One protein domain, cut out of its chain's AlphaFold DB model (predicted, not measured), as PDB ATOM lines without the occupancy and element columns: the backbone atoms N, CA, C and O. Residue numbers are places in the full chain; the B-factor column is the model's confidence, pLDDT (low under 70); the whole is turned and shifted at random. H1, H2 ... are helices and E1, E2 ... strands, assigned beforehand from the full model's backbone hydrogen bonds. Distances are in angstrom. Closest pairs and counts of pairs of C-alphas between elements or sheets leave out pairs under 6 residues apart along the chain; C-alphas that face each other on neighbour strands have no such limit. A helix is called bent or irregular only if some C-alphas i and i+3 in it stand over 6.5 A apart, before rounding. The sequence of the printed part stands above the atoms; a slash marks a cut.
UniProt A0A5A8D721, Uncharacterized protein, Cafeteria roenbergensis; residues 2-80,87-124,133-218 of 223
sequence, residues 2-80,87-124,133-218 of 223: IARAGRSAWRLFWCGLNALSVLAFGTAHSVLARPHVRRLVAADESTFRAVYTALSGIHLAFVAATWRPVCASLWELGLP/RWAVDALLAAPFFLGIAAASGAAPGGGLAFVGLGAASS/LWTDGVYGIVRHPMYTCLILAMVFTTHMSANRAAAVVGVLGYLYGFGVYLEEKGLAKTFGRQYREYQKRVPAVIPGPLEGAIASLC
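This is residues 2 to 80, 87 to 124 and 133 to 218 of the 223 residues of an uncharacterized protein of Cafeteria roenbergensis (UniProt A0A5A8D721). What does the model look like? A small ladder of two strands, E1 and E2, sits at one end of a stack of helices in which H8a packs between H1 and H7, with H3 alongside H1 and the bent helix H4 on H7. Towards the other end, H8 turns at a bend and leads by its arm H8b to H9, while the short helices H6 and H10 pack together; residues 2 to 9 of H1 stick out at the same end as the two strands. What is it made of, and how large is it? The printed part has 203 residues, mostly helix, with ten named helices and two antiparallel strands in the order H1, H2, H3, E1, H4, H5, H6, H7, E2, H8, H9, H10. It is only just compact, close to loose, with a radius of gyration of the C-alphas of 19.5 A and spans of 61 by 46 by 30 A.

How do the strands pair? E1, residues 73 to 76, and E2, residues 159 to 161, are antiparallel neighbours, with 177 degrees between their directions. N 74 and O 160, at 2.8 A, and N 160 and O 75, at 3.0 A, are within hydrogen-bond range. What touches the helix after E2? H8, residues 162 to 191, was assigned as one helix by its hydrogen bonds but is bent, with C-alphas 177 and 180 7.7 A apart; its arms H8a, residues 162 to 177, and H8b, residues 180 to 191, stand at a steep tilt of 37 degrees, only just past shallow. H1, residues 2 to 32, touches H8a with residues 15 to 27 alone, the same way at a steep tilt of 40 degrees; the closest C-alphas, of Ala 19 and Gly 170, are 4.1 A apart. H7, residues 145 to 155, touches H8a at a shallow tilt of 28 degrees, opposite ways, closest at the C-alphas of Met 154 and Val 168, 6.3 A. What lies beyond? H3, residues 45 to 66, touches H1 at a shallow tilt of 4 degrees, opposite ways, closest at the C-alphas of His 29 and Ser 56, 5.8 A. H4, residues 87 to 107, is one helix by its hydrogen bonds but bent, with C-alphas 94 and 97 7.1 A apart. Its arm H4b, residues 97 to 107, touches H7 at the C-alphas of Phe 98 and Cys 149, 5.0 A, and H4a, residues 87 to 94, only just touches H7, with 3 pairs of C-alphas within 8 A, the closest those of Leu 94 and Ala 153, 5.5 A. Where are the other helices? H9, residues 193 to 201, and H8b touch only at the corner, and only just, with 3 pairs of C-alphas within 8 A, the closest those of Ala 188 and Tyr 195, 5.6 A. H6, residues 138 to 141, touches H10, residues 210 to 217, closest at the C-alphas of Ile 141 and Ala 213, 5.1 A. Every O i to N i+4 pair is within hydrogen-bond range in H1, H2, residues 35 to 41, H3, H4a, H4b, H5, residues 112 to 116, H7, H8a and H8b, against 4 of 5 in H9 and 3 of 4 in H10, while H6 is too short for such a pair.

Where do the long helices run? H1 begins at C-alpha 2 (148.154, 170.476, 74.261) and is 44.7 A long from first to last C-alpha, H3 31.4 A and H8a 21.6 A. Where are the small parts? H2 is close to H3 but not clearly touching, with the C-alphas of Arg 38 and Phe 48 6.8 A apart; H5 and H4b touch only at the corner, closest at the C-alphas of Ser 106 and Gly 113, 4.7 A. E1 begins at C-alpha 73 (151.162, 178.031, 94.261), and H10 ends at C-alpha 217 (178.162, 189.008, 118.697).

How far does it reach, and where is it cut? The two C-alphas farthest apart, of Ile 2 and Ser 124, are 64.7 A apart. Residues 81 to 86 and 125 to 132 are not printed, with gaps between C-alphas of 10.7 A from 80 to 87 and 23.7 A from 124 to 133. Are any links long, and where is confidence low? Of the links that are printed whole, none is long. The mean pLDDT of the printed part is 87.6, and residues 2 to 5, 109 to 111, 118 to 124 and 210 to 218 are under 70.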
ATOM      1  N   ILE A   2     147.735 169.177  74.842       61.25
ATOM      2  CA  ILE A   2     148.154 170.476  74.261       61.25
ATOM      3  C   ILE A   2     147.698 171.704  75.084       61.25
ATOM      4  O   ILE A   2     148.502 172.575  75.400       61.25
ATOM      5  N   ALA A   3     146.445 171.735  75.556       65.00
ATOM      6  CA  ALA A   3     145.933 172.849  76.371       65.00
ATOM      7  C   ALA A   3     146.585 172.977  77.770       65.00
ATOM      8  O   ALA A   3     146.600 174.063  78.346       65.00
ATOM      9  N   ARG A   4     147.125 171.885  78.342       64.69
ATOM     10  CA  ARG A   4     147.887 171.939  79.606       64.69
ATOM     11  C   ARG A   4     149.307 172.454  79.361       64.69
ATOM     12  O   ARG A   4     149.763 173.299  80.123       64.69
ATOM     13  N   ALA A   5     149.949 172.013  78.277       67.81
ATOM     14  CA  ALA A   5     151.270 172.495  77.873       67.81
ATOM     15  C   ALA A   5     151.266 174.008  77.582       67.81
ATOM     16  O   ALA A   5     152.118 174.727  78.099       67.81
ATOM     17  N   GLY A   6     150.249 174.513  76.869       79.62
ATOM     18  CA  GLY A   6     150.105 175.950  76.596       79.62
ATOM     19  C   GLY A   6     149.936 176.804  77.860       79.62
ATOM     20  O   GLY A   6     150.531 177.873  77.972       79.62
ATOM     21  N   ARG A   7     149.197 176.311  78.865       81.56
ATOM     22  CA  ARG A   7     149.045 177.011  80.154       81.56
ATOM     23  C   ARG A   7     150.332 177.035  80.974       81.56
ATOM     24  O   ARG A   7     150.611 178.045  81.614       81.56
ATOM     25  N   SER A   8     151.111 175.956  80.967       84.38
ATOM     26  CA  SER A   8     152.405 175.923  81.659       84.38
ATOM     27  C   SER A   8     153.424 176.844  80.988       84.38
ATOM     28  O   SER A   8     154.076 177.619  81.682       84.38
ATOM     29  N   ALA A   9     153.502 176.835  79.653       88.75
ATOM     30  CA  ALA A   9     154.378 177.729  78.893       88.75
ATOM     31  C   ALA A   9     154.043 179.210  79.138       88.75
ATOM     32  O   ALA A   9     154.935 180.004  79.424       88.75
ATOM     33  N   TRP A  10     152.754 179.566  79.130       91.00
ATOM     34  CA  TRP A  10     152.282 180.912  79.467       91.00
ATOM     35  C   TRP A  10     152.714 181.358  80.869       91.00
ATOM     36  O   TRP A  10     153.221 182.464  81.044       91.00
ATOM     37  N   ARG A  11     152.544 180.496  81.879       92.62
ATOM     38  CA  ARG A  11     152.946 180.802  83.262       92.62
ATOM     39  C   ARG A  11     154.451 181.029  83.371       92.62
ATOM     40  O   ARG A  11     154.863 182.010  83.980       92.62
ATOM     41  N   LEU A  12     155.252 180.150  82.766       93.69
ATOM     42  CA  LEU A  12     156.711 180.266  82.774       93.69
ATOM     43  C   LEU A  12     157.183 181.539  82.069       93.69
ATOM     44  O   LEU A  12     158.046 182.230  82.603       93.69
ATOM     45  N   PHE A  13     156.583 181.881  80.928       95.81
ATOM     46  CA  PHE A  13     156.880 183.114  80.202       95.81
ATOM     47  C   PHE A  13     156.688 184.356  81.083       95.81
ATOM     48  O   PHE A  13     157.611 185.156  81.230       95.81
ATOM     49  N   TRP A  14     155.531 184.493  81.739       96.44
ATOM     50  CA  TRP A  14     155.269 185.653  82.600       96.44
ATOM     51  C   TRP A  14     156.088 185.653  83.886       96.44
ATOM     52  O   TRP A  14     156.537 186.715  84.305       96.44
ATOM     53  N   CYS A  15     156.343 184.490  84.491       96.94
ATOM     54  CA  CYS A  15     157.288 184.389  85.602       96.94
ATOM     55  C   CYS A  15     158.688 184.858  85.185       96.94
ATOM     56  O   CYS A  15     159.311 185.618  85.922       96.94
ATOM     57  N   GLY A  16     159.164 184.456  84.004       97.38
ATOM     58  CA  GLY A  16     160.448 184.895  83.462       97.38
ATOM     59  C   GLY A  16     160.496 186.405  83.231       97.38
ATOM     60  O   GLY A  16     161.451 187.055  83.651       97.38
ATOM     61  N   LEU A  17     159.444 186.981  82.644       97.50
ATOM     62  CA  LEU A  17     159.375 188.424  82.410       97.50
ATOM     63  C   LEU A  17     159.305 189.228  83.719       97.50
ATOM     64  O   LEU A  17     160.010 190.225  83.854       97.50
ATOM     65  N   ASN A  18     158.512 188.778  84.696       97.94
ATOM     66  CA  ASN A  18     158.447 189.388  86.028       97.94
ATOM     67  C   ASN A  18     159.799 189.296  86.762       97.94
ATOM     68  O   ASN A  18     160.215 190.239  87.427       97.94
ATOM     69  N   ALA A  19     160.513 188.171  86.646       98.12
ATOM     70  CA  ALA A  19     161.847 188.032  87.229       98.12
ATOM     71  C   ALA A  19     162.856 188.976  86.554       98.12
ATOM     72  O   ALA A  19     163.645 189.634  87.233       98.12
ATOM     73  N   LEU A  20     162.803 189.079  85.222       97.88
ATOM     74  CA  LEU A  20     163.665 189.967  84.447       97.88
ATOM     75  C   LEU A  20     163.413 191.441  84.776       97.88
ATOM     76  O   LEU A  20     164.374 192.194  84.904       97.88
ATOM     77  N   SER A  21     162.156 191.858  84.948       97.81
ATOM     78  CA  SER A  21     161.830 193.244  85.302       97.81
ATOM     79  C   SER A  21     162.359 193.618  86.691       97.81
ATOM     80  O   SER A  21     162.906 194.705  86.867       97.81
ATOM     81  N   VAL A  22     162.309 192.696  87.658       97.81
ATOM     82  CA  VAL A  22     162.907 192.878  88.994       97.81
ATOM     83  C   VAL A  22     164.433 192.952  88.926       97.81
ATOM     84  O   VAL A  22     165.034 193.830  89.550       97.81
ATOM     85  N   LEU A  23     165.073 192.077  88.146       97.44
ATOM     86  CA  LEU A  23     166.521 192.119  87.927       97.44
ATOM     87  C   LEU A  23     166.945 193.433  87.260       97.44
ATOM     88  O   LEU A  23     167.930 194.054  87.673       97.44
ATOM     89  N   ALA A  24     166.198 193.873  86.244       97.12
ATOM     90  CA  ALA A  24     166.431 195.126  85.536       97.12
ATOM     91  C   ALA A  24     166.288 196.328  86.473       97.12
ATOM     92  O   ALA A  24     167.140 197.219  86.448       97.12
ATOM     93  N   PHE A  25     165.276 196.328  87.344       97.12
ATOM     94  CA  PHE A  25     165.118 197.338  88.386       97.12
ATOM     95  C   PHE A  25     166.328 197.392  89.317       97.12
ATOM     96  O   PHE A  25     166.929 198.459  89.450       97.12
ATOM     97  N   GLY A  26     166.736 196.256  89.895       94.75
ATOM     98  CA  GLY A  26     167.908 196.194  90.773       94.75
ATOM     99  C   GLY A  26     169.169 196.711  90.079       94.75
ATOM    100  O   GLY A  26     169.873 197.563  90.613       94.75
ATOM    101  N   THR A  27     169.400 196.283  88.837       94.19
ATOM    102  CA  THR A  27     170.558 196.707  88.038       94.19
ATOM    103  C   THR A  27     170.545 198.211  87.766       94.19
ATOM    104  O   THR A  27     171.543 198.891  88.014       94.19
ATOM    105  N   ALA A  28     169.423 198.756  87.288       94.25
ATOM    106  CA  ALA A  28     169.282 200.183  87.011       94.25
ATOM    107  C   ALA A  28     169.462 201.026  88.283       94.25
ATOM    108  O   ALA A  28     170.189 202.018  88.260       94.25
ATOM    109  N   HIS A  29     168.867 200.594  89.398       92.31
ATOM    110  CA  HIS A  29     169.005 201.237  90.701       92.31
ATOM    111  C   HIS A  29     170.479 201.328  91.135       92.31
ATOM    112  O   HIS A  29     170.972 202.413  91.444       92.31
ATOM    113  N   SER A  30     171.243 200.234  91.054       90.94
ATOM    114  CA  SER A  30     172.671 200.241  91.418       90.94
ATOM    115  C   SER A  30     173.542 201.065  90.484       90.94
ATOM    116  O   SER A  30     174.532 201.650  90.926       90.94
ATOM    117  N   VAL A  31     173.224 201.079  89.185       89.81
ATOM    118  CA  VAL A  31     173.964 201.865  88.191       89.81
ATOM    119  C   VAL A  31     173.761 203.353  88.447       89.81
ATOM    120  O   VAL A  31     174.746 204.093  88.493       89.81
ATOM    121  N   LEU A  32     172.520 203.784  88.686       88.88
ATOM    122  CA  LEU A  32     172.206 205.177  88.999       88.88
ATOM    123  C   LEU A  32     172.920 205.656  90.269       88.88
ATOM    124  O   LEU A  32     173.367 206.796  90.313       88.88
ATOM    125  N   ALA A  33     173.124 204.780  91.257       85.19
ATOM    126  CA  ALA A  33     173.845 205.102  92.490       85.19
ATOM    127  C   ALA A  33     175.367 205.305  92.303       85.19
ATOM    128  O   ALA A  33     176.080 205.618  93.263       85.19
ATOM    129  N   ARG A  34     175.927 205.092  91.101       83.62
ATOM    130  CA  ARG A  34     177.383 205.120  90.910       83.62
ATOM    131  C   ARG A  34     177.966 206.536  90.859       83.62
ATOM    132  O   ARG A  34     177.419 207.412  90.191       83.62
ATOM    133  N   PRO A  35     179.195 206.730  91.388       77.81
ATOM    134  CA  PRO A  35     179.897 208.014  91.308       77.81
ATOM    135  C   PRO A  35     180.122 208.527  89.879       77.81
ATOM    136  O   PRO A  35     180.238 209.727  89.664       77.81
ATOM    137  N   HIS A  36     180.219 207.635  88.887       79.94
ATOM    138  CA  HIS A  36     180.349 208.039  87.483       79.94
ATOM    139  C   HIS A  36     179.067 208.698  86.967       79.94
ATOM    140  O   HIS A  36     179.158 209.755  86.358       79.94
ATOM    141  N   VAL A  37     177.898 208.127  87.274       81.62
ATOM    142  CA  VAL A  37     176.596 208.700  86.898       81.62
ATOM    143  C   VAL A  37     176.378 210.027  87.615       81.62
ATOM    144  O   VAL A  37     176.026 211.014  86.979       81.62
ATOM    145  N   ARG A  38     176.714 210.099  88.906       78.62
ATOM    146  CA  ARG A  38     176.696 211.359  89.660       78.62
ATOM    147  C   ARG A  38     177.499 212.473  88.987       78.62
ATOM    148  O   ARG A  38     177.020 213.597  88.897       78.62
ATOM    149  N   ARG A  39     178.708 212.168  88.504       78.00
ATOM    150  CA  ARG A  39     179.559 213.157  87.822       78.00
ATOM    151  C   ARG A  39     178.961 213.663  86.510       78.00
ATOM    152  O   ARG A  39     179.222 214.805  86.162       78.00
ATOM    153  N   LEU A  40     178.166 212.849  85.812       81.88
ATOM    154  CA  LEU A  40     177.492 213.257  84.573       81.88
ATOM    155  C   LEU A  40     176.330 214.222  84.831       81.88
ATOM    156  O   LEU A  40     176.101 215.119  84.031       81.88
ATOM    157  N   VAL A  41     175.611 214.048  85.944       78.56
ATOM    158  CA  VAL A  41     174.459 214.894  86.303       78.56
ATOM    159  C   VAL A  41     174.899 216.272  86.826       78.56
ATOM    160  O   VAL A  41     174.106 217.205  86.800       78.56
ATOM    161  N   ALA A  42     176.156 216.418  87.270       76.50
ATOM    162  CA  ALA A  42     176.750 217.676  87.744       76.50
ATOM    163  C   ALA A  42     175.901 218.440  88.792       76.50
ATOM    164  O   ALA A  42     175.927 219.665  88.850       76.50
ATOM    165  N   ALA A  43     175.164 217.708  89.632       77.19
ATOM    166  CA  ALA A  43     174.287 218.259  90.663       77.19
ATOM    167  C   ALA A  43     174.887 218.125  92.076       77.19
ATOM    168  O   ALA A  43     175.755 217.278  92.325       77.19
ATOM    169  N   ASP A  44     174.401 218.938  93.016       82.19
ATOM    170  CA  ASP A  44     174.724 218.808  94.439       82.19
ATOM    171  C   ASP A  44     174.157 217.502  95.039       82.19
ATOM    172  O   ASP A  44     173.368 216.790  94.413       82.19
ATOM    173  N   GLU A  45     174.573 217.160  96.262       79.19
ATOM    174  CA  GLU A  45     174.183 215.907  96.930       79.19
ATOM    175  C   GLU A  45     172.663 215.754  97.071       79.19
ATOM    176  O   GLU A  45     172.137 214.659  96.869       79.19
ATOM    177  N   SER A  46     171.953 216.832  97.409       79.19
ATOM    178  CA  SER A  46     170.508 216.772  97.640       79.19
ATOM    179  C   SER A  46     169.751 216.573  96.331       79.19
ATOM    180  O   SER A  46     168.944 215.649  96.220       79.19
ATOM    181  N   THR A  47     170.110 217.342  95.301       82.88
ATOM    182  CA  THR A  47     169.525 217.226  93.963       82.88
ATOM    183  C   THR A  47     169.823 215.866  93.336       82.88
ATOM    184  O   THR A  47     168.918 215.225  92.802       82.88
ATOM    185  N   PHE A  48     171.061 215.366  93.445       85.69
ATOM    186  CA  PHE A  48     171.408 214.036  92.941       85.69
ATOM    187  C   PHE A  48     170.575 212.944  93.621       85.69
ATOM    188  O   PHE A  48     170.034 212.080  92.932       85.69
ATOM    189  N   ARG A  49     170.424 212.996  94.952       84.25
ATOM    190  CA  ARG A  49     169.598 212.033  95.697       84.25
ATOM    191  C   ARG A  49     168.127 212.114  95.306       84.25
ATOM    192  O   ARG A  49     167.524 211.069  95.099       84.25
ATOM    193  N   ALA A  50     167.564 213.310  95.150       86.25
ATOM    194  CA  ALA A  50     166.175 213.477  94.727       86.25
ATOM    195  C   ALA A  50     165.929 212.898  93.320       86.25
ATOM    196  O   ALA A  50     164.993 212.121  93.128       86.25
ATOM    197  N   VAL A  51     166.802 213.204  92.353       87.81
ATOM    198  CA  VAL A  51     166.718 212.669  90.979       87.81
ATOM    199  C   VAL A  51     166.888 211.150  90.972       87.81
ATOM    200  O   VAL A  51     166.105 210.440  90.344       87.81
ATOM    201  N   TYR A  52     167.874 210.635  91.708       89.44
ATOM    202  CA  TYR A  52     168.097 209.201  91.887       89.44
ATOM    203  C   TYR A  52     166.859 208.484  92.442       89.44
ATOM    204  O   TYR A  52     166.433 207.461  91.892       89.44
ATOM    205  N   THR A  53     166.269 209.026  93.513       90.12
ATOM    206  CA  THR A  53     165.058 208.487  94.138       90.12
ATOM    207  C   THR A  53     163.892 208.521  93.159       90.12
ATOM    208  O   THR A  53     163.198 207.516  93.019       90.12
ATOM    209  N   ALA A  54     163.691 209.632  92.446       91.19
ATOM    210  CA  ALA A  54     162.606 209.779  91.482       91.19
ATOM    211  C   ALA A  54     162.723 208.769  90.331       91.19
ATOM    212  O   ALA A  54     161.766 208.052  90.051       91.19
ATOM    213  N   LEU A  55     163.899 208.647  89.707       93.88
ATOM    214  CA  LEU A  55     164.131 207.688  88.619       93.88
ATOM    215  C   LEU A  55     163.972 206.238  89.091       93.88
ATOM    216  O   LEU A  55     163.357 205.426  88.397       93.88
ATOM    217  N   SER A  56     164.471 205.919  90.289       94.31
ATOM    218  CA  SER A  56     164.260 204.605  90.905       94.31
ATOM    219  C   SER A  56     162.770 204.348  91.155       94.31
ATOM    220  O   SER A  56     162.268 203.280  90.816       94.31
ATOM    221  N   GLY A  57     162.042 205.333  91.685       95.19
ATOM    222  CA  GLY A  57     160.602 205.250  91.920       95.19
ATOM    223  C   GLY A  57     159.798 205.064  90.633       95.19
ATOM    224  O   GLY A  57     158.911 204.216  90.593       95.19
ATOM    225  N   ILE A  58     160.146 205.777  89.560       96.88
ATOM    226  CA  ILE A  58     159.524 205.633  88.235       96.88
ATOM    227  C   ILE A  58     159.748 204.222  87.686       96.88
ATOM    228  O   ILE A  58     158.801 203.587  87.221       96.88
ATOM    229  N   HIS A  59     160.972 203.695  87.764       97.81
ATOM    230  CA  HIS A  59     161.249 202.337  87.299       97.81
ATOM    231  C   HIS A  59     160.515 201.291  88.153       97.81
ATOM    232  O   HIS A  59     159.926 200.359  87.610       97.81
ATOM    233  N   LEU A  60     160.466 201.467  89.476       96.69
ATOM    234  CA  LEU A  60     159.693 200.587  90.352       96.69
ATOM    235  C   LEU A  60     158.192 200.630  90.019       96.69
ATOM    236  O   LEU A  60     157.549 199.584  89.945       96.69
ATOM    237  N   ALA A  61     157.642 201.819  89.760       97.38
ATOM    238  CA  ALA A  61     156.258 201.990  89.328       97.38
ATOM    239  C   ALA A  61     155.998 201.318  87.973       97.38
ATOM    240  O   ALA A  61     154.961 200.683  87.796       97.38
ATOM    241  N   PHE A  62     156.953 201.377  87.040       97.50
ATOM    242  CA  PHE A  62     156.887 200.645  85.776       97.50
ATOM    243  C   PHE A  62     156.868 199.126  85.990       97.50
ATOM    244  O   PHE A  62     156.038 198.437  85.393       97.50
ATOM    245  N   VAL A  63     157.717 198.589  86.875       97.62
ATOM    246  CA  VAL A  63     157.688 197.162  87.244       97.62
ATOM    247  C   VAL A  63     156.327 196.786  87.828       97.62
ATOM    248  O   VAL A  63     155.749 195.786  87.411       97.62
ATOM    249  N   ALA A  64     155.777 197.597  88.734       96.62
ATOM    250  CA  ALA A  64     154.463 197.355  89.326       96.62
ATOM    251  C   ALA A  64     153.329 197.404  88.286       96.62
ATOM    252  O   ALA A  64     152.467 196.528  88.275       96.62
ATOM    253  N   ALA A  65     153.350 198.383  87.377       96.94
ATOM    254  CA  ALA A  65     152.341 198.549  86.329       96.94
ATOM    255  C   ALA A  65     152.386 197.439  85.267       96.94
ATOM    256  O   ALA A  65     151.360 197.080  84.688       96.94
ATOM    257  N   THR A  66     153.570 196.883  85.005       96.12
ATOM    258  CA  THR A  66     153.763 195.796  84.034       96.12
ATOM    259  C   THR A  66     153.698 194.404  84.661       96.12
ATOM    260  O   THR A  66     153.682 193.410  83.927       96.12
ATOM    261  N   TRP A  67     153.601 194.317  85.993       97.50
ATOM    262  CA  TRP A  67     153.558 193.062  86.732       97.50
ATOM    263  C   TRP A  67     152.366 192.205  86.312       97.50
ATOM    264  O   TRP A  67     151.205 192.612  86.428       97.50
ATOM    265  N   ARG A  68     152.628 190.979  85.849       96.31
ATOM    266  CA  ARG A  68     151.554 190.056  85.458       96.31
ATOM    267  C   ARG A  68     151.256 189.048  86.560       96.31
ATOM    268  O   ARG A  68     152.162 188.327  86.971       96.31
ATOM    269  N   PRO A  69     149.998 188.940  87.027       94.62
ATOM    270  CA  PRO A  69     149.650 187.978  88.056       94.62
ATOM    271  C   PRO A  69     149.658 186.550  87.495       94.62
ATOM    272  O   PRO A  69     148.877 186.195  86.615       94.62
ATOM    273  N   VAL A  70     150.513 185.701  88.060       94.44
ATOM    274  CA  VAL A  70     150.533 184.257  87.825       94.44
ATOM    275  C   VAL A  70     149.912 183.531  89.020       94.44
ATOM    276  O   VAL A  70     150.545 183.344  90.061       94.44
ATOM    277  N   CYS A  71     148.657 183.099  88.870       90.81
ATOM    278  CA  CYS A  71     147.926 182.340  89.889       90.81
ATOM    279  C   CYS A  71     148.369 180.869  89.900       90.81
ATOM    280  O   CYS A  71     147.718 179.990  89.326       90.81
ATOM    281  N   ALA A  72     149.516 180.610  90.521       92.75
ATOM    282  CA  ALA A  72     150.008 179.273  90.824       92.75
ATOM    283  C   ALA A  72     150.711 179.287  92.186       92.75
ATOM    284  O   ALA A  72     151.449 180.225  92.492       92.75
ATOM    285  N   SER A  73     150.469 178.255  92.993       94.06
ATOM    286  CA  SER A  73     151.162 178.031  94.261       94.06
ATOM    287  C   SER A  73     152.259 176.990  94.052       94.06
ATOM    288  O   SER A  73     152.039 176.007  93.341       94.06
ATOM    289  N   LEU A  74     153.439 177.242  94.615       94.50
ATOM    290  CA  LEU A  74     154.551 176.290  94.646       94.50
ATOM    291  C   LEU A  74     154.484 175.467  95.928       94.50
ATOM    292  O   LEU A  74     154.609 174.248  95.880       94.50
ATOM    293  N   TRP A  75     154.264 176.138  97.061       94.81
ATOM    294  CA  TRP A  75     153.998 175.482  98.332       94.81
ATOM    295  C   TRP A  75     153.096 176.321  99.226       94.81
ATOM    296  O   TRP A  75     153.072 177.555  99.176       94.81
ATOM    297  N   GLU A  76     152.416 175.611 100.114       92.62
ATOM    298  CA  GLU A  76     151.659 176.153 101.226       92.62
ATOM    299  C   GLU A  76     151.921 175.251 102.432       92.62
ATOM    300  O   GLU A  76     151.755 174.032 102.344       92.62
ATOM    301  N   LEU A  77     152.362 175.825 103.553       91.00
ATOM    302  CA  LEU A  77     152.537 175.051 104.778       91.00
ATOM    303  C   LEU A  77     151.176 174.510 105.233       91.00
ATOM    304  O   LEU A  77     150.210 175.265 105.382       91.00
ATOM    305  N   GLY A  78     151.113 173.198 105.471       88.75
ATOM    306  CA  GLY A  78     149.923 172.480 105.929       88.75
ATOM    307  C   GLY A  78     149.559 172.802 107.379       88.75
ATOM    308  O   GLY A  78     149.632 171.938 108.245       88.75
ATOM    309  N   LEU A  79     149.189 174.051 107.655       87.12
ATOM    310  CA  LEU A  79     148.799 174.509 108.986       87.12
ATOM    311  C   LEU A  79     147.361 174.067 109.319       87.12
ATOM    312  O   LEU A  79     146.477 174.152 108.449       87.12
ATOM    313  N   PRO A  80     147.086 173.660 110.575       90.06
ATOM    314  CA  PRO A  80     145.726 173.426 111.048       90.06
ATOM    315  C   PRO A  80     144.834 174.645 110.799       90.06
ATOM    316  O   PRO A  80     145.295 175.789 110.862       90.06
ATOM    317  N   ARG A  87     148.916 183.048 109.352       90.31
ATOM    318  CA  ARG A  87     150.072 182.874 108.455       90.31
ATOM    319  C   ARG A  87     150.787 184.190 108.124       90.31
ATOM    320  O   ARG A  87     152.010 184.232 108.055       90.31
ATOM    321  N   TRP A  88     150.014 185.270 107.992       91.12
ATOM    322  CA  TRP A  88     150.530 186.602 107.693       91.12
ATOM    323  C   TRP A  88     151.385 187.139 108.840       91.12
ATOM    324  O   TRP A  88     152.339 187.859 108.582       91.12
ATOM    325  N   ALA A  89     151.084 186.769 110.088       92.50
ATOM    326  CA  ALA A  89     151.858 187.188 111.250       92.50
ATOM    327  C   ALA A  89     153.227 186.496 111.268       92.50
ATOM    328  O   ALA A  89     154.231 187.135 111.567       92.50
ATOM    329  N   VAL A  90     153.282 185.217 110.877       90.00
ATOM    330  CA  VAL A  90     154.548 184.484 110.708       90.00
ATOM    331  C   VAL A  90     155.381 185.112 109.593       90.00
ATOM    332  O   VAL A  90     156.551 185.415 109.800       90.00
ATOM    333  N   ASP A  91     154.776 185.366 108.430       92.56
ATOM    334  CA  ASP A  91     155.473 186.008 107.310       92.56
ATOM    335  C   ASP A  91     155.944 187.432 107.665       92.56
ATOM    336  O   ASP A  91     157.060 187.818 107.318       92.56
ATOM    337  N   ALA A  92     155.135 188.198 108.402       93.56
ATOM    338  CA  ALA A  92     155.502 189.526 108.888       93.56
ATOM    339  C   ALA A  92     156.656 189.468 109.894       93.56
ATOM    340  O   ALA A  92     157.572 190.281 109.803       93.56
ATOM    341  N   LEU A  93     156.657 188.496 110.810       93.12
ATOM    342  CA  LEU A  93     157.747 188.292 111.764       93.12
ATOM    343  C   LEU A  93     159.063 187.954 111.051       93.12
ATOM    344  O   LEU A  93     160.105 188.503 111.398       93.12
ATOM    345  N   LEU A  94     159.012 187.104 110.022       91.62
ATOM    346  CA  LEU A  94     160.178 186.773 109.195       91.62
ATOM    347  C   LEU A  94     160.685 187.979 108.390       91.62
ATOM    348  O   LEU A  94     161.889 188.121 108.184       91.62
ATOM    349  N   ALA A  95     159.785 188.865 107.956       94.50
ATOM    350  CA  ALA A  95     160.139 190.073 107.216       94.50
ATOM    351  C   ALA A  95     160.543 191.261 108.109       94.50
ATOM    352  O   ALA A  95     161.207 192.188 107.635       94.50
ATOM    353  N   ALA A  96     160.175 191.247 109.393       95.50
ATOM    354  CA  ALA A  96     160.379 192.357 110.319       95.50
ATOM    355  C   ALA A  96     161.843 192.830 110.409       95.50
ATOM    356  O   ALA A  96     162.050 194.040 110.327       95.50
ATOM    357  N   PRO A  97     162.871 191.955 110.489       94.31
ATOM    358  CA  PRO A  97     164.263 192.405 110.549       94.31
ATOM    359  C   PRO A  97     164.676 193.273 109.353       94.31
ATOM    360  O   PRO A  97     165.372 194.270 109.527       94.31
ATOM    361  N   PHE A  98     164.204 192.939 108.145       94.31
ATOM    362  CA  PHE A  98     164.483 193.726 106.945       94.31
ATOM    363  C   PHE A  98     163.861 195.125 107.041       94.31
ATOM    364  O   PHE A  98     164.545 196.129 106.847       94.31
ATOM    365  N   PHE A  99     162.575 195.207 107.394       94.00
ATOM    366  CA  PHE A  99     161.870 196.488 107.485       94.00
ATOM    367  C   PHE A  99     162.356 197.357 108.647       94.00
ATOM    368  O   PHE A  99     162.484 198.570 108.482       94.00
ATOM    369  N   LEU A 100     162.696 196.756 109.789       93.06
ATOM    370  CA  LEU A 100     163.324 197.460 110.908       93.06
ATOM    371  C   LEU A 100     164.697 198.014 110.512       93.06
ATOM    372  O   LEU A 100     165.008 199.151 110.858       93.06
ATOM    373  N   GLY A 101     165.481 197.266 109.731       89.25
ATOM    374  CA  GLY A 101     166.747 197.743 109.175       89.25
ATOM    375  C   GLY A 101     166.577 198.961 108.260       89.25
ATOM    376  O   GLY A 101     167.292 199.951 108.421       89.25
ATOM    377  N   ILE A 102     165.586 198.944 107.357       88.31
ATOM    378  CA  ILE A 102     165.245 200.111 106.517       88.31
ATOM    379  C   ILE A 102     164.807 201.302 107.375       88.31
ATOM    380  O   ILE A 102     165.265 202.424 107.141       88.31
ATOM    381  N   ALA A 103     163.943 201.082 108.368       87.62
ATOM    382  CA  ALA A 103     163.452 202.139 109.249       87.62
ATOM    383  C   ALA A 103     164.592 202.773 110.061       87.62
ATOM    384  O   ALA A 103     164.696 203.999 110.114       87.62
ATOM    385  N   ALA A 104     165.490 201.957 110.616       86.12
ATOM    386  CA  ALA A 104     166.671 202.422 111.334       86.12
ATOM    387  C   ALA A 104     167.612 203.225 110.420       86.12
ATOM    388  O   ALA A 104     168.025 204.323 110.786       86.12
ATOM    389  N   ALA A 105     167.892 202.734 109.208       80.94
ATOM    390  CA  ALA A 105     168.718 203.448 108.232       80.94
ATOM    391  C   ALA A 105     168.094 204.789 107.805       80.94
ATOM    392  O   ALA A 105     168.796 205.790 107.662       80.94
ATOM    393  N   SER A 106     166.770 204.821 107.644       78.25
ATOM    394  CA  SER A 106     166.028 206.030 107.271       78.25
ATOM    395  C   SER A 106     165.974 207.050 108.412       78.25
ATOM    396  O   SER A 106     166.092 208.248 108.168       78.25
ATOM    397  N   GLY A 107     165.812 206.592 109.657       77.94
ATOM    398  CA  GLY A 107     165.785 207.442 110.850       77.94
ATOM    399  C   GLY A 107     167.162 207.972 111.257       77.94
ATOM    400  O   GLY A 107     167.258 209.087 111.760       77.94
ATOM    401  N   ALA A 108     168.229 207.214 110.992       75.50
ATOM    402  CA  ALA A 108     169.608 207.633 111.242       75.50
ATOM    403  C   ALA A 108     170.122 208.677 110.232       75.50
ATOM    404  O   ALA A 108     171.177 209.277 110.450       75.50
ATOM    405  N   ALA A 109     169.405 208.907 109.124       66.94
ATOM    406  CA  ALA A 109     169.764 209.941 108.164       66.94
ATOM    407  C   ALA A 109     169.645 211.335 108.816       66.94
ATOM    408  O   ALA A 109     168.588 211.663 109.364       66.94
ATOM    409  N   PRO A 110     170.680 212.194 108.738       62.62
ATOM    410  CA  PRO A 110     170.577 213.576 109.197       62.62
ATOM    411  C   PRO A 110     169.423 214.288 108.472       62.62
ATOM    412  O   PRO A 110     169.447 214.393 107.248       62.62
ATOM    413  N   GLY A 111     168.401 214.733 109.212       65.38
ATOM    414  CA  GLY A 111     167.162 215.297 108.647       65.38
ATOM    415  C   GLY A 111     166.005 214.297 108.464       65.38
ATOM    416  O   GLY A 111     164.977 214.652 107.887       65.38
ATOM    417  N   GLY A 112     166.146 213.064 108.963       74.56
ATOM    418  CA  GLY A 112     165.103 212.035 108.991       74.56
ATOM    419  C   GLY A 112     164.827 211.369 107.636       74.56
ATOM    420  O   GLY A 112     165.556 211.549 106.661       74.56
ATOM    421  N   GLY A 113     163.731 210.604 107.557       74.06
ATOM    422  CA  GLY A 113     163.375 209.813 106.363       74.06
ATOM    423  C   GLY A 113     163.148 210.642 105.090       74.06
ATOM    424  O   GLY A 113     163.365 210.168 103.979       74.06
ATOM    425  N   LEU A 114     162.783 211.911 105.246       73.69
ATOM    426  CA  LEU A 114     162.649 212.879 104.161       73.69
ATOM    427  C   LEU A 114     164.021 213.229 103.549       73.69
ATOM    428  O   LEU A 114     164.226 213.120 102.338       73.69
ATOM    429  N   ALA A 115     165.025 213.489 104.388       72.62
ATOM    430  CA  ALA A 115     166.404 213.619 103.929       72.62
ATOM    431  C   ALA A 115     166.972 212.294 103.383       72.62
ATOM    432  O   ALA A 115     167.796 212.322 102.467       72.62
ATOM    433  N   PHE A 116     166.519 211.133 103.882       72.50
ATOM    434  CA  PHE A 116     166.892 209.818 103.339       72.50
ATOM    435  C   PHE A 116     166.541 209.683 101.845       72.50
ATOM    436  O   PHE A 116     167.361 209.196 101.062       72.50
ATOM    437  N   VAL A 117     165.378 210.195 101.436       73.19
ATOM    438  CA  VAL A 117     164.927 210.182 100.033       73.19
ATOM    439  C   VAL A 117     165.400 211.390  99.211       73.19
ATOM    440  O   VAL A 117     165.138 211.451  98.011       73.19
ATOM    441  N   GLY A 118     166.140 212.324  99.820       69.62
ATOM    442  CA  GLY A 118     166.644 213.540  99.169       69.62
ATOM    443  C   GLY A 118     165.664 214.718  99.171       69.62
ATOM    444  O   GLY A 118     165.926 215.721  98.516       69.62
ATOM    445  N   LEU A 119     164.555 214.622  99.909       69.25
ATOM    446  CA  LEU A 119     163.534 215.662 100.042       69.25
ATOM    447  C   LEU A 119     163.510 216.161 101.485       69.25
ATOM    448  O   LEU A 119     162.733 215.672 102.283       69.25
ATOM    449  N   GLY A 120     164.355 217.111 101.863       64.31
ATOM    450  CA  GLY A 120     164.366 217.660 103.221       64.31
ATOM    451  C   GLY A 120     165.130 218.971 103.260       64.31
ATOM    452  O   GLY A 120     165.965 219.202 102.387       64.31
ATOM    453  N   ALA A 121     164.829 219.834 104.241       55.19
ATOM    454  CA  ALA A 121     165.524 221.106 104.403       55.19
ATOM    455  C   ALA A 121     167.031 220.840 104.403       55.19
ATOM    456  O   ALA A 121     167.545 220.162 105.296       55.19
ATOM    457  N   ALA A 122     167.697 221.318 103.354       52.19
ATOM    458  CA  ALA A 122     169.114 221.140 103.137       52.19
ATOM    459  C   ALA A 122     169.863 221.783 104.304       52.19
ATOM    460  O   ALA A 122     170.231 222.953 104.269       52.19
ATOM    461  N   SER A 123     170.129 221.009 105.352       48.38
ATOM    462  CA  SER A 123     171.318 221.264 106.138       48.38
ATOM    463  C   SER A 123     172.449 220.872 105.202       48.38
ATOM    464  O   SER A 123     172.801 219.703 105.062       48.38
ATOM    465  N   SER A 124     172.955 221.880 104.503       44.81
ATOM    466  CA  SER A 124     174.129 221.924 103.634       44.81
ATOM    467  C   SER A 124     175.428 221.542 104.362       44.81
ATOM    468  O   SER A 124     176.484 222.122 104.136       44.81
ATOM    469  N   LEU A 133     183.948 202.153 108.531       89.12
ATOM    470  CA  LEU A 133     183.760 200.745 108.205       89.12
ATOM    471  C   LEU A 133     183.310 200.008 109.465       89.12
ATOM    472  O   LEU A 133     184.107 199.800 110.375       89.12
ATOM    473  N   TRP A 134     182.047 199.603 109.501       88.94
ATOM    474  CA  TRP A 134     181.512 198.770 110.573       88.94
ATOM    475  C   TRP A 134     181.851 197.304 110.297       88.94
ATOM    476  O   TRP A 134     181.479 196.776 109.249       88.94
ATOM    477  N   THR A 135     182.561 196.651 111.219       90.06
ATOM    478  CA  THR A 135     182.937 195.226 111.102       90.06
ATOM    479  C   THR A 135     182.475 194.365 112.272       90.06
ATOM    480  O   THR A 135     182.734 193.166 112.269       90.06
ATOM    481  N   ASP A 136     181.797 194.964 113.252       87.06
ATOM    482  CA  ASP A 136     181.404 194.317 114.504       87.06
ATOM    483  C   ASP A 136     179.887 194.064 114.559       87.06
ATOM    484  O   ASP A 136     179.116 194.525 113.706       87.06
ATOM    485  N   GLY A 137     179.438 193.310 115.567       88.25
ATOM    486  CA  GLY A 137     178.029 192.949 115.736       88.25
ATOM    487  C   GLY A 137     177.503 192.157 114.538       88.25
ATOM    488  O   GLY A 137     178.134 191.204 114.087       88.25
ATOM    489  N   VAL A 138     176.357 192.560 113.979       89.25
ATOM    490  CA  VAL A 138     175.766 191.884 112.805       89.25
ATOM    491  C   VAL A 138     176.673 191.920 111.569       89.25
ATOM    492  O   VAL A 138     176.671 190.967 110.790       89.25
ATOM    493  N   TYR A 139     177.499 192.964 111.427       90.44
ATOM    494  CA  TYR A 139     178.500 193.059 110.361       90.44
ATOM    495  C   TYR A 139     179.700 192.129 110.607       90.44
ATOM    496  O   TYR A 139     180.442 191.838 109.677       90.44
ATOM    497  N   GLY A 140     179.888 191.608 111.820       89.81
ATOM    498  CA  GLY A 140     180.871 190.557 112.107       89.81
ATOM    499  C   GLY A 140     180.442 189.170 111.617       89.81
ATOM    500  O   GLY A 140     181.290 188.315 111.376       89.81
ATOM    501  N   ILE A 141     179.135 188.960 111.415       91.19
ATOM    502  CA  ILE A 141     178.557 187.680 110.979       91.19
ATOM    503  C   ILE A 141     178.464 187.589 109.453       91.19
ATOM    504  O   ILE A 141     178.827 186.572 108.861       91.19
ATOM    505  N   VAL A 142     177.952 188.644 108.818       94.12
ATOM    506  CA  VAL A 142     177.789 188.768 107.363       94.12
ATOM    507  C   VAL A 142     178.078 190.199 106.934       94.12
ATOM    508  O   VAL A 142     177.730 191.142 107.639       94.12
ATOM    509  N   ARG A 143     178.674 190.384 105.754       94.19
ATOM    510  CA  ARG A 143     179.004 191.728 105.246       94.19
ATOM    511  C   ARG A 143     177.780 192.528 104.813       94.19
ATOM    512  O   ARG A 143     177.771 193.746 104.962       94.19
ATOM    513  N   HIS A 144     176.748 191.851 104.314       94.44
ATOM    514  CA  HIS A 144     175.523 192.473 103.807       94.44
ATOM    515  C   HIS A 144     174.281 191.968 104.564       94.44
ATOM    516  O   HIS A 144     173.429 191.303 103.967       94.44
ATOM    517  N   PRO A 145     174.125 192.292 105.865       94.00
ATOM    518  CA  PRO A 145     173.016 191.790 106.682       94.00
ATOM    519  C   PRO A 145     171.641 192.166 106.113       94.00
ATOM    520  O   PRO A 145     170.715 191.363 106.157       94.00
ATOM    521  N   MET A 146     171.513 193.342 105.486       92.75
ATOM    522  CA  MET A 146     170.279 193.757 104.807       92.75
ATOM    523  C   MET A 146     169.904 192.847 103.630       92.75
ATOM    524  O   MET A 146     168.721 192.583 103.420       92.75
ATOM    525  N   TYR A 147     170.884 192.337 102.878       94.94
ATOM    526  CA  TYR A 147     170.634 191.384 101.792       94.94
ATOM    527  C   TYR A 147     170.239 190.022 102.346       94.94
ATOM    528  O   TYR A 147     169.300 189.411 101.837       94.94
ATOM    529  N   THR A 148     170.887 189.577 103.424       94.81
ATOM    530  CA  THR A 148     170.493 188.362 104.144       94.81
ATOM    531  C   THR A 148     169.043 188.460 104.612       94.81
ATOM    532  O   THR A 148     168.241 187.589 104.291       94.81
ATOM    533  N   CYS A 149     168.673 189.546 105.297       94.75
ATOM    534  CA  CYS A 149     167.307 189.769 105.767       94.75
ATOM    535  C   CYS A 149     166.300 189.854 104.613       94.75
ATOM    536  O   CYS A 149     165.219 189.286 104.732       94.75
ATOM    537  N   LEU A 150     166.644 190.500 103.493       95.06
ATOM    538  CA  LEU A 150     165.789 190.542 102.302       95.06
ATOM    539  C   LEU A 150     165.537 189.140 101.738       95.06
ATOM    540  O   LEU A 150     164.392 188.773 101.478       95.06
ATOM    541  N   ILE A 151     166.593 188.341 101.566       95.25
ATOM    542  CA  ILE A 151     166.476 186.967 101.066       95.25
ATOM    543  C   ILE A 151     165.631 186.137 102.028       95.25
ATOM    544  O   ILE A 151     164.718 185.449 101.580       95.25
ATOM    545  N   LEU A 152     165.878 186.236 103.337       93.62
ATOM    546  CA  LEU A 152     165.092 185.524 104.339       93.62
ATOM    547  C   LEU A 152     163.611 185.909 104.256       93.62
ATOM    548  O   LEU A 152     162.760 185.032 104.114       93.62
ATOM    549  N   ALA A 153     163.324 187.210 104.236       94.19
ATOM    550  CA  ALA A 153     161.976 187.755 104.136       94.19
ATOM    551  C   ALA A 153     161.257 187.325 102.853       94.19
ATOM    552  O   ALA A 153     160.040 187.168 102.859       94.19
ATOM    553  N   MET A 154     161.966 187.139 101.738       94.69
ATOM    554  CA  MET A 154     161.351 186.753 100.467       94.69
ATOM    555  C   MET A 154     161.268 185.241 100.257       94.69
ATOM    556  O   MET A 154     160.304 184.795  99.643       94.69
ATOM    557  N   VAL A 155     162.228 184.459 100.743       95.06
ATOM    558  CA  VAL A 155     162.294 183.008 100.515       95.06
ATOM    559  C   VAL A 155     161.527 182.244 101.586       95.06
ATOM    560  O   VAL A 155     160.748 181.350 101.257       95.06
ATOM    561  N   PHE A 156     161.722 182.594 102.857       92.56
ATOM    562  CA  PHE A 156     161.113 181.871 103.966       92.56
ATOM    563  C   PHE A 156     159.718 182.419 104.217       92.56
ATOM    564  O   PHE A 156     159.525 183.558 104.637       92.56
ATOM    565  N   THR A 157     158.727 181.595 103.897       94.12
ATOM    566  CA  THR A 157     157.324 181.961 104.021       94.12
ATOM    567  C   THR A 157     156.419 180.764 104.159       94.12
ATOM    568  O   THR A 157     156.700 179.672 103.655       94.12
ATOM    569  N   THR A 158     155.276 181.019 104.775       93.75
ATOM    570  CA  THR A 158     154.166 180.086 104.874       93.75
ATOM    571  C   THR A 158     153.517 179.748 103.528       93.75
ATOM    572  O   THR A 158     152.965 178.655 103.391       93.75
ATOM    573  N   HIS A 159     153.595 180.635 102.528       94.12
ATOM    574  CA  HIS A 159     153.035 180.410 101.194       94.12
ATOM    575  C   HIS A 159     153.888 181.055 100.095       94.12
ATOM    576  O   HIS A 159     154.058 182.279 100.043       94.12
ATOM    577  N   MET A 160     154.361 180.236  99.155       96.50
ATOM    578  CA  MET A 160     155.074 180.710  97.972       96.50
ATOM    579  C   MET A 160     154.206 180.602  96.733       96.50
ATOM    580  O   MET A 160     153.908 179.513  96.240       96.50
ATOM    581  N   SER A 161     153.858 181.760  96.184       96.25
ATOM    582  CA  SER A 161     153.248 181.867  94.863       96.25
ATOM    583  C   SER A 161     154.306 181.921  93.763       96.25
ATOM    584  O   SER A 161     155.447 182.326  93.990       96.25
ATOM    585  N   ALA A 162     153.912 181.596  92.533       96.38
ATOM    586  CA  ALA A 162     154.771 181.721  91.358       96.38
ATOM    587  C   ALA A 162     155.222 183.169  91.106       96.38
ATOM    588  O   ALA A 162     156.344 183.393  90.657       96.38
ATOM    589  N   ASN A 163     154.390 184.157  91.456       95.75
ATOM    590  CA  ASN A 163     154.766 185.575  91.419       95.75
ATOM    591  C   ASN A 163     155.898 185.890  92.395       95.75
ATOM    592  O   ASN A 163     156.877 186.533  92.024       95.75
ATOM    593  N   ARG A 164     155.777 185.432  93.643       96.06
ATOM    594  CA  ARG A 164     156.815 185.657  94.647       96.06
ATOM    595  C   ARG A 164     158.100 184.923  94.286       96.06
ATOM    596  O   ARG A 164     159.169 185.509  94.401       96.06
ATOM    597  N   ALA A 165     157.997 183.694  93.786       97.69
ATOM    598  CA  ALA A 165     159.146 182.940  93.298       97.69
ATOM    599  C   ALA A 165     159.850 183.664  92.137       97.69
ATOM    600  O   ALA A 165     161.072 183.771  92.140       97.69
ATOM    601  N   ALA A 166     159.097 184.232  91.188       97.75
ATOM    602  CA  ALA A 166     159.658 185.062  90.122       97.75
ATOM    603  C   ALA A 166     160.391 186.295  90.678       97.75
ATOM    604  O   ALA A 166     161.514 186.578  90.262       97.75
ATOM    605  N   ALA A 167     159.805 186.987  91.662       97.62
ATOM    606  CA  ALA A 167     160.461 188.111  92.329       97.62
ATOM    607  C   ALA A 167     161.762 187.681  93.031       97.62
ATOM    608  O   ALA A 167     162.787 188.333  92.860       97.62
ATOM    609  N   VAL A 168     161.744 186.559  93.760       97.88
ATOM    610  CA  VAL A 168     162.928 185.963  94.402       97.88
ATOM    611  C   VAL A 168     164.015 185.680  93.369       97.88
ATOM    612  O   VAL A 168     165.154 186.080  93.572       97.88
ATOM    613  N   VAL A 169     163.679 185.043  92.243       98.25
ATOM    614  CA  VAL A 169     164.643 184.758  91.169       98.25
ATOM    615  C   VAL A 169     165.244 186.048  90.610       98.25
ATOM    616  O   VAL A 169     166.460 186.122  90.450       98.25
ATOM    617  N   GLY A 170     164.428 187.075  90.365       98.00
ATOM    618  CA  GLY A 170     164.910 188.379  89.904       98.00
ATOM    619  C   GLY A 170     165.856 189.053  90.902       98.00
ATOM    620  O   GLY A 170     166.936 189.506  90.522       98.00
ATOM    621  N   VAL A 171     165.490 189.063  92.189       97.44
ATOM    622  CA  VAL A 171     166.314 189.622  93.274       97.44
ATOM    623  C   VAL A 171     167.623 188.855  93.422       97.44
ATOM    624  O   VAL A 171     168.679 189.478  93.449       97.44
ATOM    625  N   LEU A 172     167.585 187.521  93.483       97.38
ATOM    626  CA  LEU A 172     168.790 186.695  93.599       97.38
ATOM    627  C   LEU A 172     169.692 186.864  92.371       97.38
ATOM    628  O   LEU A 172     170.898 187.048  92.525       97.38
ATOM    629  N   GLY A 173     169.115 186.874  91.165       96.88
ATOM    630  CA  GLY A 173     169.854 187.109  89.925       96.88
ATOM    631  C   GLY A 173     170.570 188.460  89.928       96.88
ATOM    632  O   GLY A 173     171.748 188.533  89.580       96.88
ATOM    633  N   TYR A 174     169.908 189.517  90.403       96.00
ATOM    634  CA  TYR A 174     170.550 190.814  90.599       96.00
ATOM    635  C   TYR A 174     171.632 190.771  91.692       96.00
ATOM    636  O   TYR A 174     172.761 191.184  91.427       96.00
ATOM    637  N   LEU A 175     171.326 190.280  92.899       95.19
ATOM    638  CA  LEU A 175     172.242 190.322  94.048       95.19
ATOM    639  C   LEU A 175     173.540 189.560  93.773       95.19
ATOM    640  O   LEU A 175     174.623 190.102  94.002       95.19
ATOM    641  N   TYR A 176     173.434 188.335  93.252       93.19
ATOM    642  CA  TYR A 176     174.587 187.478  92.976       93.19
ATOM    643  C   TYR A 176     175.264 187.788  91.635       93.19
ATOM    644  O   TYR A 176     176.460 187.546  91.503       93.19
ATOM    645  N   GLY A 177     174.540 188.338  90.654       90.88
ATOM    646  CA  GLY A 177     175.114 188.717  89.359       90.88
ATOM    647  C   GLY A 177     175.835 190.066  89.381       90.88
ATOM    648  O   GLY A 177     176.915 190.205  88.808       90.88
ATOM    649  N   PHE A 178     175.258 191.066  90.052       90.62
ATOM    650  CA  PHE A 178     175.752 192.445  90.016       90.62
ATOM    651  C   PHE A 178     175.822 193.091  91.397       90.62
ATOM    652  O   PHE A 178     176.866 193.640  91.734       90.62
ATOM    653  N   GLY A 179     174.747 193.043  92.188       91.25
ATOM    654  CA  GLY A 179     174.570 193.849  93.399       91.25
ATOM    655  C   GLY A 179     175.740 193.763  94.374       91.25
ATOM    656  O   GLY A 179     176.417 194.766  94.602       91.25
ATOM    657  N   VAL A 180     176.031 192.554  94.868       94.12
ATOM    658  CA  VAL A 180     177.128 192.313  95.821       94.12
ATOM    659  C   VAL A 180     178.462 192.740  95.216       94.12
ATOM    660  O   VAL A 180     179.145 193.590  95.775       94.12
ATOM    661  N   TYR A 181     178.813 192.240  94.028       93.50
ATOM    662  CA  TYR A 181     180.086 192.580  93.378       93.50
ATOM    663  C   TYR A 181     180.280 194.096  93.227       93.50
ATOM    664  O   TYR A 181     181.351 194.648  93.498       93.50
ATOM    665  N   LEU A 182     179.230 194.786  92.785       91.56
ATOM    666  CA  LEU A 182     179.240 196.219  92.573       91.56
ATOM    667  C   LEU A 182     179.427 196.980  93.894       91.56
ATOM    668  O   LEU A 182     180.221 197.931  93.932       91.56
ATOM    669  N   GLU A 183     178.723 196.587  94.946       92.31
ATOM    670  CA  GLU A 183     178.838 197.187  96.272       92.31
ATOM    671  C   GLU A 183     180.236 196.964  96.863       92.31
ATOM    672  O   GLU A 183     180.921 197.934  97.202       92.31
ATOM    673  N   GLU A 184     180.721 195.722  96.867       94.56
ATOM    674  CA  GLU A 184     182.034 195.366  97.412       94.56
ATOM    675  C   GLU A 184     183.178 196.069  96.678       94.56
ATOM    676  O   GLU A 184     184.126 196.543  97.304       94.56
ATOM    677  N   LYS A 185     183.082 196.223  95.352       92.75
ATOM    678  CA  LYS A 185     184.049 197.009  94.570       92.75
ATOM    679  C   LYS A 185     184.073 198.480  94.999       92.75
ATOM    680  O   LYS A 185     185.135 199.103  95.002       92.75
ATOM    681  N   GLY A 186     182.913 199.041  95.341       90.06
ATOM    682  CA  GLY A 186     182.797 200.397  95.876       90.06
ATOM    683  C   GLY A 186     183.458 200.516  97.248       90.06
ATOM    684  O   GLY A 186     184.311 201.380  97.443       90.06
ATOM    685  N   LEU A 187     183.138 199.596  98.158       92.12
ATOM    686  CA  LEU A 187     183.699 199.553  99.510       92.12
ATOM    687  C   LEU A 187     185.218 199.335  99.496       92.12
ATOM    688  O   LEU A 187     185.948 200.050 100.176       92.12
ATOM    689  N   ALA A 188     185.725 198.434  98.653       94.12
ATOM    690  CA  ALA A 188     187.159 198.206  98.487       94.12
ATOM    691  C   ALA A 188     187.901 199.440  97.950       94.12
ATOM    692  O   ALA A 188     189.069 199.647  98.289       94.12
ATOM    693  N   LYS A 189     187.242 200.267  97.124       91.81
ATOM    694  CA  LYS A 189     187.798 201.538  96.642       91.81
ATOM    695  C   LYS A 189     187.854 202.586  97.756       91.81
ATOM    696  O   LYS A 189     188.838 203.311  97.834       91.81
ATOM    697  N   THR A 190     186.828 202.651  98.602       90.38
ATOM    698  CA  THR A 190     186.730 203.631  99.696       90.38
ATOM    699  C   THR A 190     187.638 203.282 100.879       90.38
ATOM    700  O   THR A 190     188.346 204.141 101.385       90.38
ATOM    701  N   PHE A 191     187.654 202.016 101.300       92.75
ATOM    702  CA  PHE A 191     188.304 201.553 102.534       92.75
ATOM    703  C   PHE A 191     189.613 200.779 102.306       92.75
ATOM    704  O   PHE A 191     190.323 200.420 103.250       92.75
ATOM    705  N   GLY A 192     189.952 200.478 101.050       94.12
ATOM    706  CA  GLY A 192     191.238 199.899 100.677       94.12
ATOM    707  C   GLY A 192     191.544 198.564 101.366       94.12
ATOM    708  O   GLY A 192     190.798 197.589 101.252       94.12
ATOM    709  N   ARG A 193     192.702 198.496 102.039       95.12
ATOM    710  CA  ARG A 193     193.214 197.262 102.661       95.12
ATOM    711  C   ARG A 193     192.329 196.776 103.808       95.12
ATOM    712  O   ARG A 193     192.152 195.570 103.931       95.12
ATOM    713  N   GLN A 194     191.754 197.680 104.603       94.38
ATOM    714  CA  GLN A 194     190.918 197.310 105.750       94.38
ATOM    715  C   GLN A 194     189.715 196.468 105.312       94.38
ATOM    716  O   GLN A 194     189.461 195.404 105.874       94.38
ATOM    717  N   TYR A 195     189.043 196.888 104.236       95.69
ATOM    718  CA  TYR A 195     187.910 196.147 103.691       95.69
ATOM    719  C   TYR A 195     188.315 194.809 103.068       95.69
ATOM    720  O   TYR A 195     187.632 193.812 103.270       95.69
ATOM    721  N   ARG A 196     189.465 194.740 102.384       95.19
ATOM    722  CA  ARG A 196     189.971 193.463 101.849       95.19
ATOM    723  C   ARG A 196     190.284 192.447 102.947       95.19
ATOM    724  O   ARG A 196     190.019 191.264 102.768       95.19
ATOM    725  N   GLU A 197     190.826 192.888 104.080       95.00
ATOM    726  CA  GLU A 197     191.041 192.004 105.234       95.00
ATOM    727  C   GLU A 197     189.720 191.571 105.880       95.00
ATOM    728  O   GLU A 197     189.577 190.420 106.281       95.00
ATOM    729  N   TYR A 198     188.729 192.460 105.928       94.06
ATOM    730  CA  TYR A 198     187.377 192.126 106.371       94.06
ATOM    731  C   TYR A 198     186.698 191.091 105.451       94.06
ATOM    732  O   TYR A 198     186.145 190.106 105.942       94.06
ATOM    733  N   GLN A 199     186.839 191.225 104.127       94.19
ATOM    734  CA  GLN A 199     186.306 190.273 103.142       94.19
ATOM    735  C   GLN A 199     186.860 188.849 103.293       94.19
ATOM    736  O   GLN A 199     186.167 187.885 102.971       94.19
ATOM    737  N   LYS A 200     188.095 188.699 103.779       93.38
ATOM    738  CA  LYS A 200     188.693 187.377 104.024       93.38
ATOM    739  C   LYS A 200     188.086 186.665 105.233       93.38
ATOM    740  O   LYS A 200     188.160 185.445 105.299       93.38
ATOM    741  N   ARG A 201     187.545 187.414 106.200       91.38
ATOM    742  CA  ARG A 201     187.098 186.878 107.497       91.38
ATOM    743  C   ARG A 201     185.597 186.637 107.577       91.38
ATOM    744  O   ARG A 201     185.180 185.669 108.196       91.38
ATOM    745  N   VAL A 202     184.796 187.518 106.981       93.19
ATOM    746  CA  VAL A 202     183.335 187.525 107.159       93.19
ATOM    747  C   VAL A 202     182.661 187.258 105.823       93.19
ATOM    748  O   VAL A 202     182.991 187.978 104.895       93.19
ATOM    749  N   PRO A 203     181.740 186.293 105.668       94.06
ATOM    750  CA  PRO A 203     181.094 185.988 104.387       94.06
ATOM    751  C   PRO A 203     180.173 187.116 103.887       94.06
ATOM    752  O   PRO A 203     179.671 187.918 104.667       94.06
ATOM    753  N   ALA A 204     179.913 187.168 102.575       93.50
ATOM    754  CA  ALA A 204     179.139 188.255 101.964       93.50
ATOM    755  C   ALA A 204     177.673 188.306 102.440       93.50
ATOM    756  O   ALA A 204     177.237 189.315 102.987       93.50
ATOM    757  N   VAL A 205     176.911 187.229 102.212       92.75
ATOM    758  CA  VAL A 205     175.438 187.226 102.349       92.75
ATOM    759  C   VAL A 205     174.923 186.061 103.195       92.75
ATOM    760  O   VAL A 205     174.026 186.250 104.009       92.75
ATOM    761  N   ILE A 206     175.462 184.852 103.025       90.94
ATOM    762  CA  ILE A 206     175.038 183.686 103.809       90.94
ATOM    763  C   ILE A 206     176.027 183.524 104.968       90.94
ATOM    764  O   ILE A 206     177.228 183.428 104.697       90.94
ATOM    765  N   PRO A 207     175.565 183.529 106.232       86.19
ATOM    766  CA  PRO A 207     176.446 183.344 107.377       86.19
ATOM    767  C   PRO A 207     177.102 181.960 107.346       86.19
ATOM    768  O   PRO A 207     176.528 180.995 106.842       86.19
ATOM    769  N   GLY A 208     178.311 181.871 107.903       80.44
ATOM    770  CA  GLY A 208     178.964 180.590 108.166       80.44
ATOM    771  C   GLY A 208     178.290 179.819 109.315       80.44
ATOM    772  O   GLY A 208     177.225 180.220 109.792       80.44
ATOM    773  N   PRO A 209     178.904 178.722 109.793       74.62
ATOM    774  CA  PRO A 209     178.395 177.952 110.928       74.62
ATOM    775  C   PRO A 209     178.067 178.836 112.146       74.62
ATOM    776  O   PRO A 209     178.852 179.707 112.526       74.62
ATOM    777  N   LEU A 210     176.899 178.595 112.755       62.38
ATOM    778  CA  LEU A 210     176.308 179.422 113.821       62.38
ATOM    779  C   LEU A 210     177.211 179.599 115.053       62.38
ATOM    780  O   LEU A 210     177.174 180.657 115.675       62.38
ATOM    781  N   GLU A 211     178.056 178.616 115.374       58.59
ATOM    782  CA  GLU A 211     179.007 178.689 116.497       58.59
ATOM    783  C   GLU A 211     180.000 179.849 116.342       58.59
ATOM    784  O   GLU A 211     180.237 180.596 117.291       58.59
ATOM    785  N   GLY A 212     180.517 180.071 115.128       60.22
ATOM    786  CA  GLY A 212     181.393 181.209 114.839       60.22
ATOM    787  C   GLY A 212     180.641 182.542 114.796       60.22
ATOM    788  O   GLY A 212     181.170 183.569 115.218       60.22
ATOM    789  N   ALA A 213     179.386 182.530 114.332       62.03
ATOM    790  CA  ALA A 213     178.551 183.727 114.238       62.03
ATOM    791  C   ALA A 213     178.147 184.267 115.622       62.03
ATOM    792  O   ALA A 213     178.255 185.466 115.872       62.03
ATOM    793  N   ILE A 214     177.737 183.399 116.551       61.28
ATOM    794  CA  ILE A 214     177.331 183.802 117.908       61.28
ATOM    795  C   ILE A 214     178.535 184.314 118.710       61.28
ATOM    796  O   ILE A 214     178.427 185.339 119.383       61.28
ATOM    797  N   ALA A 215     179.702 183.676 118.572       61.03
ATOM    798  CA  ALA A 215     180.940 184.137 119.203       61.03
ATOM    799  C   ALA A 215     181.346 185.562 118.767       61.03
ATOM    800  O   ALA A 215     181.962 186.292 119.539       61.03
ATOM    801  N   SER A 216     180.970 185.987 117.555       62.66
ATOM    802  CA  SER A 216     181.251 187.340 117.048       62.66
ATOM    803  C   SER A 216     180.314 188.434 117.590       62.66
ATOM    804  O   SER A 216     180.675 189.609 117.562       62.66
ATOM    805  N   LEU A 217     179.135 188.067 118.116       64.75
ATOM    806  CA  LEU A 217     178.162 189.008 118.697       64.75
ATOM    807  C   LEU A 217     178.487 189.392 120.148       64.75
ATOM    808  O   LEU A 217     178.120 190.480 120.583       64.75
ATOM    809  N   CYS A 218     179.182 188.516 120.877       58.06
ATOM    810  CA  CYS A 218     179.641 188.733 122.249       58.06
ATOM    811  C   CYS A 218     181.150 188.464 122.336       58.06
ATOM    812  O   CYS A 218     181.547 187.363 122.726       58.06
TER     813      CYS A 218